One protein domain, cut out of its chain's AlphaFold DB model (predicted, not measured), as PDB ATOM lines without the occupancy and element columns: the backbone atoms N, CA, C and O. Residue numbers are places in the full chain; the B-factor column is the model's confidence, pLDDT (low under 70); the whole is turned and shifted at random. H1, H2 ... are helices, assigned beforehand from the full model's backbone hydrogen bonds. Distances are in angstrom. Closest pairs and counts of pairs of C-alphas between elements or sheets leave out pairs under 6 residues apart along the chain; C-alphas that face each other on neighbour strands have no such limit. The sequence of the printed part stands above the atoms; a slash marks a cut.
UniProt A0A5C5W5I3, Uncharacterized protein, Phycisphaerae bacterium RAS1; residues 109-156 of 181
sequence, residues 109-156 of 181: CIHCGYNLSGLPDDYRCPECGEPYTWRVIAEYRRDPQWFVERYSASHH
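This is residues 109 to 156 of the 181 residues of an uncharacterized protein of Phycisphaerae bacterium RAS1 (UniProt A0A5C5W5I3). The longest helix, H2, makes a steep corner with the shorter H1 across a tight link, and residues 149 to 156, of which 149 to 155 belong to H2, stick out; at the other end of H1, residues 109 to 133 form a looped head with no named element. The printed part has 48 residues, with H1 then H2 and no named strand; the class is all helix, though only 21 residues are in named elements. It is only just compact, close to loose, with a radius of gyration of the C-alphas of 11.1 A, and spans 31 by 20 by 16 A.

H2, residues 144 to 155, and H1, residues 134 to 142, are close but not clearly touching; their closest C-alphas, of Phe 147 and Tyr 140, are 5.8 A apart. They run opposite ways at a steep tilt of 60 degrees. Every O i to N i+4 pair in H1 and H2 is within hydrogen-bond range. In the head, residues 123 to 124 pair antiparallel with residues 131 to 132.

H2 measures 16.6 A and ends at C-alpha 155 (-18.448, 45.679, 44.971). H1 measures 12.3 A from C-alpha 134 (-3.217, 51.669, 31.568).

The farthest C-alphas, of Gly 118 and His 156, are 34.5 A apart. The printed part has no cut, and no printed residue is under 70 in pLDDT.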
ATOM      1  N   CYS A 109     -11.020  51.766  26.202       96.25
ATOM      2  CA  CYS A 109     -11.844  51.827  27.401       96.25
ATOM      3  C   CYS A 109     -12.546  50.482  27.634       96.25
ATOM      4  O   CYS A 109     -13.302  50.013  26.783       96.25
ATOM      5  N   ILE A 110     -12.360  49.891  28.814       95.38
ATOM      6  CA  ILE A 110     -12.948  48.593  29.194       95.38
ATOM      7  C   ILE A 110     -14.480  48.615  29.329       95.38
ATOM      8  O   ILE A 110     -15.096  47.556  29.425       95.38
ATOM      9  N   HIS A 111     -15.097  49.801  29.343       94.62
ATOM     10  CA  HIS A 111     -16.543  49.969  29.490       94.62
ATOM     11  C   HIS A 111     -17.246  50.151  28.137       94.62
ATOM     12  O   HIS A 111     -18.159  49.399  27.799       94.62
ATOM     13  N   CYS A 112     -16.806  51.122  27.328       95.06
ATOM     14  CA  CYS A 112     -17.448  51.442  26.045       95.06
ATOM     15  C   CYS A 112     -16.700  50.909  24.811       95.06
ATOM     16  O   CYS A 112     -17.314  50.748  23.760       95.06
ATOM     17  N   GLY A 113     -15.404  50.601  24.918       95.19
ATOM     18  CA  GLY A 113     -14.572  50.147  23.797       95.19
ATOM     19  C   GLY A 113     -13.891  51.240  22.980       95.19
ATOM     20  O   GLY A 113     -13.252  50.908  21.982       95.19
ATOM     21  N   TYR A 114     -14.021  52.511  23.376       96.44
ATOM     22  CA  TYR A 114     -13.393  53.646  22.693       96.44
ATOM     23  C   TYR A 114     -11.863  53.531  22.681       96.44
ATOM     24  O   TYR A 114     -11.276  53.067  23.661       96.44
ATOM     25  N   ASN A 115     -11.229  53.960  21.589       96.69
ATOM     26  CA  ASN A 115      -9.776  53.951  21.439       96.69
ATOM     27  C   ASN A 115      -9.152  55.087  22.257       96.69
ATOM     28  O   ASN A 115      -9.453  56.250  22.028       96.69
ATOM     29  N   LEU A 116      -8.273  54.756  23.199       97.38
ATOM     30  CA  LEU A 116      -7.625  55.725  24.087       97.38
ATOM     31  C   LEU A 116      -6.207  56.088  23.619       97.38
ATOM     32  O   LEU A 116      -5.437  56.698  24.359       97.38
ATOM     33  N   SER A 117      -5.835  55.696  22.398       96.94
ATOM     34  CA  SER A 117      -4.535  56.030  21.816       96.94
ATOM     35  C   SER A 117      -4.350  57.548  21.741       96.94
ATOM     36  O   SER A 117      -5.168  58.250  21.153       96.94
ATOM     37  N   GLY A 118      -3.261  58.051  22.328       96.31
ATOM     38  CA  GLY A 118      -2.924  59.479  22.341       96.31
ATOM     39  C   GLY A 118      -3.479  60.277  23.526       96.31
ATOM     40  O   GLY A 118      -3.141  61.450  23.658       96.31
ATOM     41  N   LEU A 119      -4.284  59.668  24.403       97.12
ATOM     42  CA  LEU A 119      -4.702  60.292  25.662       97.12
ATOM     43  C   LEU A 119      -3.690  59.977  26.786       97.12
ATOM     44  O   LEU A 119      -2.963  58.986  26.686       97.12
ATOM     45  N   PRO A 120      -3.606  60.797  27.850       97.25
ATOM     46  CA  PRO A 120      -2.758  60.505  29.006       97.25
ATOM     47  C   PRO A 120      -3.289  59.323  29.838       97.25
ATOM     48  O   PRO A 120      -4.447  58.918  29.704       97.25
ATOM     49  N   ASP A 121      -2.426  58.760  30.689       96.25
ATOM     50  CA  ASP A 121      -2.843  57.812  31.734       96.25
ATOM     51  C   ASP A 121      -3.642  58.541  32.829       96.25
ATOM     52  O   ASP A 121      -3.520  59.757  32.969       96.25
ATOM     53  N   ASP A 122      -4.437  57.801  33.604       94.56
ATOM     54  CA  ASP A 122      -5.258  58.329  34.709       94.56
ATOM     55  C   ASP A 122      -6.222  59.462  34.291       94.56
ATOM     56  O   ASP A 122      -6.399  60.477  34.967       94.56
ATOM     57  N   TYR A 123      -6.851  59.298  33.123       95.38
ATOM     58  CA  TYR A 123      -7.809  60.254  32.565       95.38
ATOM     59  C   TYR A 123      -9.217  59.656  32.467       95.38
ATOM     60  O   TYR A 123      -9.457  58.495  32.802       95.38
ATOM     61  N   ARG A 124     -10.184  60.461  32.014       96.00
ATOM     62  CA  ARG A 124     -11.569  60.025  31.785       96.00
ATOM     63  C   ARG A 124     -11.807  59.729  30.314       96.00
ATOM     64  O   ARG A 124     -11.385  60.478  29.439       96.00
ATOM     65  N   CYS A 125     -12.518  58.643  30.037       96.75
ATOM     66  CA  CYS A 125     -12.924  58.312  28.679       96.75
ATOM     67  C   CYS A 125     -13.891  59.385  28.133       96.75
ATOM     68  O   CYS A 125     -14.872  59.692  28.811       96.75
ATOM     69  N   PRO A 126     -13.680  59.920  26.916       97.50
ATOM     70  CA  PRO A 126     -14.541  60.963  26.351       97.50
ATOM     71  C   PRO A 126     -15.958  60.473  26.012       97.50
ATOM     72  O   PRO A 126     -16.890  61.265  26.033       97.50
ATOM     73  N   GLU A 127     -16.135  59.176  25.741       96.81
ATOM     74  CA  GLU A 127     -17.443  58.603  25.384       96.81
ATOM     75  C   GLU A 127     -18.315  58.298  26.607       96.81
ATOM     76  O   GLU A 127     -19.508  58.584  26.619       96.81
ATOM     77  N   CYS A 128     -17.745  57.686  27.654       94.62
ATOM     78  CA  CYS A 128     -18.522  57.231  28.815       94.62
ATOM     79  C   CYS A 128     -18.224  57.975  30.124       94.62
ATOM     80  O   CYS A 128     -18.918  57.745  31.113       94.62
ATOM     81  N   GLY A 129     -17.195  58.827  30.156       94.31
ATOM     82  CA  GLY A 129     -16.765  59.578  31.340       94.31
ATOM     83  C   GLY A 129     -16.032  58.758  32.408       94.31
ATOM     84  O   GLY A 129     -15.616  59.323  33.428       94.31
ATOM     85  N   GLU A 130     -15.866  57.449  32.197       92.75
ATOM     86  CA  GLU A 130     -15.245  56.562  33.183       92.75
ATOM     87  C   GLU A 130     -13.740  56.807  33.283       92.75
ATOM     88  O   GLU A 130     -13.074  56.917  32.244       92.75
ATOM     89  N   PRO A 131     -13.192  56.889  34.508       93.75
ATOM     90  CA  PRO A 131     -11.759  56.970  34.691       93.75
ATOM     91  C   PRO A 131     -11.117  55.642  34.308       93.75
ATOM     92  O   PRO A 131     -11.665  54.564  34.551       93.75
ATOM     93  N   TYR A 132      -9.940  55.716  33.706       94.12
ATOM     94  CA  TYR A 132      -9.171  54.542  33.342       94.12
ATOM     95  C   TYR A 132      -7.707  54.738  33.707       94.12
ATOM     96  O   TYR A 132      -7.203  55.854  33.747       94.12
ATOM     97  N   THR A 133      -7.017  53.617  33.893       94.69
ATOM     98  CA  THR A 133      -5.556  53.586  33.926       94.69
ATOM     99  C   THR A 133      -5.039  52.506  32.984       94.69
ATOM    100  O   THR A 133      -5.704  51.484  32.758       94.69
ATOM    101  N   TRP A 134      -3.840  52.678  32.430       94.19
ATOM    102  CA  TRP A 134      -3.217  51.669  31.568       94.19
ATOM    103  C   TRP A 134      -3.003  50.346  32.287       94.19
ATOM    104  O   TRP A 134      -3.149  49.283  31.681       94.19
ATOM    105  N   ARG A 135      -2.726  50.401  33.592       92.06
ATOM    106  CA  ARG A 135      -2.544  49.221  34.442       92.06
ATOM    107  C   ARG A 135      -3.822  48.384  34.518       92.06
ATOM    108  O   ARG A 135      -3.777  47.181  34.276       92.06
ATOM    109  N   VAL A 136      -4.963  49.033  34.751       92.88
ATOM    110  CA  VAL A 136      -6.289  48.404  34.706       92.88
ATOM    111  C   VAL A 136      -6.564  47.785  33.337       92.88
ATOM    112  O   VAL A 136      -7.007  46.640  33.248       92.88
ATOM    113  N   ILE A 137      -6.326  48.541  32.260       94.12
ATOM    114  CA  ILE A 137      -6.631  48.089  30.897       94.12
ATOM    115  C   ILE A 137      -5.773  46.867  30.550       94.12
ATOM    116  O   ILE A 137      -6.269  45.903  29.964       94.12
ATOM    117  N   ALA A 138      -4.500  46.869  30.944       92.94
ATOM    118  CA  ALA A 138      -3.603  45.732  30.780       92.94
ATOM    119  C   ALA A 138      -4.082  44.498  31.563       92.94
ATOM    120  O   ALA A 138      -4.014  43.380  31.046       92.94
ATOM    121  N   GLU A 139      -4.603  44.685  32.777       91.56
ATOM    122  CA  GLU A 139      -5.150  43.595  33.582       91.56
ATOM    123  C   GLU A 139      -6.424  43.007  32.964       91.56
ATOM    124  O   GLU A 139      -6.514  41.792  32.776       91.56
ATOM    125  N   TYR A 140      -7.354  43.862  32.537       92.94
ATOM    126  CA  TYR A 140      -8.553  43.445  31.812       92.94
ATOM    127  C   TYR A 140      -8.209  42.684  30.519       92.94
ATOM    128  O   TYR A 140      -8.817  41.660  30.207       92.94
ATOM    129  N   ARG A 141      -7.183  43.127  29.777       91.94
ATOM    130  CA  ARG A 141      -6.700  42.432  28.568       91.94
ATOM    131  C   ARG A 141      -6.128  41.044  28.859       91.94
ATOM    132  O   ARG A 141      -6.184  40.177  27.984       91.94
ATOM    133  N   ARG A 142      -5.559  40.818  30.047       90.75
ATOM    134  CA  ARG A 142      -4.973  39.525  30.437       90.75
ATOM    135  C   ARG A 142      -6.060  38.468  30.624       90.75
ATOM    136  O   ARG A 142      -5.969  37.395  30.012       90.75
ATOM    137  N   ASP A 143      -7.076  38.786  31.424       90.38
ATOM    138  CA  ASP A 143      -8.237  37.927  31.666       90.38
ATOM    139  C   ASP A 143      -9.505  38.758  31.956       90.38
ATOM    140  O   ASP A 143      -9.732  39.172  33.097       90.38
ATOM    141  N   PRO A 144     -10.355  39.002  30.941       91.38
ATOM    142  CA  PRO A 144     -11.528  39.852  31.108       91.38
ATOM    143  C   PRO A 144     -12.608  39.197  31.976       91.38
ATOM    144  O   PRO A 144     -13.344  39.910  32.651       91.38
ATOM    145  N   GLN A 145     -12.723  37.863  31.981       90.94
ATOM    146  CA  GLN A 145     -13.743  37.174  32.780       90.94
ATOM    147  C   GLN A 145     -13.388  37.251  34.261       90.94
ATOM    148  O   GLN A 145     -14.189  37.729  35.061       90.94
ATOM    149  N   TRP A 146     -12.149  36.886  34.594       90.62
ATOM    150  CA  TRP A 146     -11.651  36.962  35.962       90.62
ATOM    151  C   TRP A 146     -11.657  38.395  36.506       90.62
ATOM    152  O   TRP A 146     -11.970  38.617  37.675       90.62
ATOM    153  N   PHE A 147     -11.355  39.387  35.659       92.00
ATOM    154  CA  PHE A 147     -11.449  40.796  36.035       92.00
ATOM    155  C   PHE A 147     -12.880  41.189  36.426       92.00
ATOM    156  O   PHE A 147     -13.081  41.775  37.487       92.00
ATOM    157  N   VAL A 148     -13.875  40.840  35.602       91.62
ATOM    158  CA  VAL A 148     -15.291  41.161  35.851       91.62
ATOM    159  C   VAL A 148     -15.806  40.477  37.117       91.62
ATOM    160  O   VAL A 148     -16.458  41.122  37.935       91.62
ATOM    161  N   GLU A 149     -15.486  39.196  37.310       91.88
ATOM    162  CA  GLU A 149     -15.873  38.442  38.507       91.88
ATOM    163  C   GLU A 149     -15.277  39.064  39.773       91.88
ATOM    164  O   GLU A 149     -16.002  39.341  40.731       91.88
ATOM    165  N   ARG A 150     -13.972  39.365  39.764       91.12
ATOM    166  CA  ARG A 150     -13.287  39.985  40.905       91.12
ATOM    167  C   ARG A 150     -13.804  41.392  41.187       91.12
ATOM    168  O   ARG A 150     -13.995  41.758  42.347       91.12
ATOM    169  N   TYR A 151     -14.051  42.174  40.139       89.88
ATOM    170  CA  TYR A 151     -14.653  43.495  40.255       89.88
ATOM    171  C   TYR A 151     -16.028  43.399  40.928       89.88
ATOM    172  O   TYR A 151     -16.265  44.092  41.920       89.88
ATOM    173  N   SER A 152     -16.899  42.498  40.458       89.19
ATOM    174  CA  SER A 152     -18.226  42.274  41.046       89.19
ATOM    175  C   SER A 152     -18.121  41.850  42.510       89.19
ATOM    176  O   SER A 152     -18.765  42.447  43.369       89.19
ATOM    177  N   ALA A 153     -17.253  40.883  42.821       89.81
ATOM    178  CA  ALA A 153     -17.028  40.421  44.188       89.81
ATOM    179  C   ALA A 153     -16.595  41.568  45.118       89.81
ATOM    180  O   ALA A 153     -17.125  41.696  46.218       89.81
ATOM    181  N   SER A 154     -15.700  42.452  44.662       86.88
ATOM    182  CA  SER A 154     -15.236  43.607  45.449       86.88
ATOM    183  C   SER A 154     -16.314  44.671  45.703       86.88
ATOM    184  O   SER A 154     -16.248  45.395  46.700       86.88
ATOM    185  N   HIS A 155     -17.316  44.761  44.823       83.56
ATOM    186  CA  HIS A 155     -18.448  45.679  44.971       83.56
ATOM    187  C   HIS A 155     -19.488  45.164  45.966       83.56
ATOM    188  O   HIS A 155     -20.145  45.968  46.619       83.56
ATOM    189  N   HIS A 156     -19.597  43.843  46.136       84.12
ATOM    190  CA  HIS A 156     -20.445  43.240  47.166       84.12
ATOM    191  C   HIS A 156     -19.840  43.315  48.574       84.12
ATOM    192  O   HIS A 156     -20.534  43.033  49.549       84.12
TER     193      HIS A 156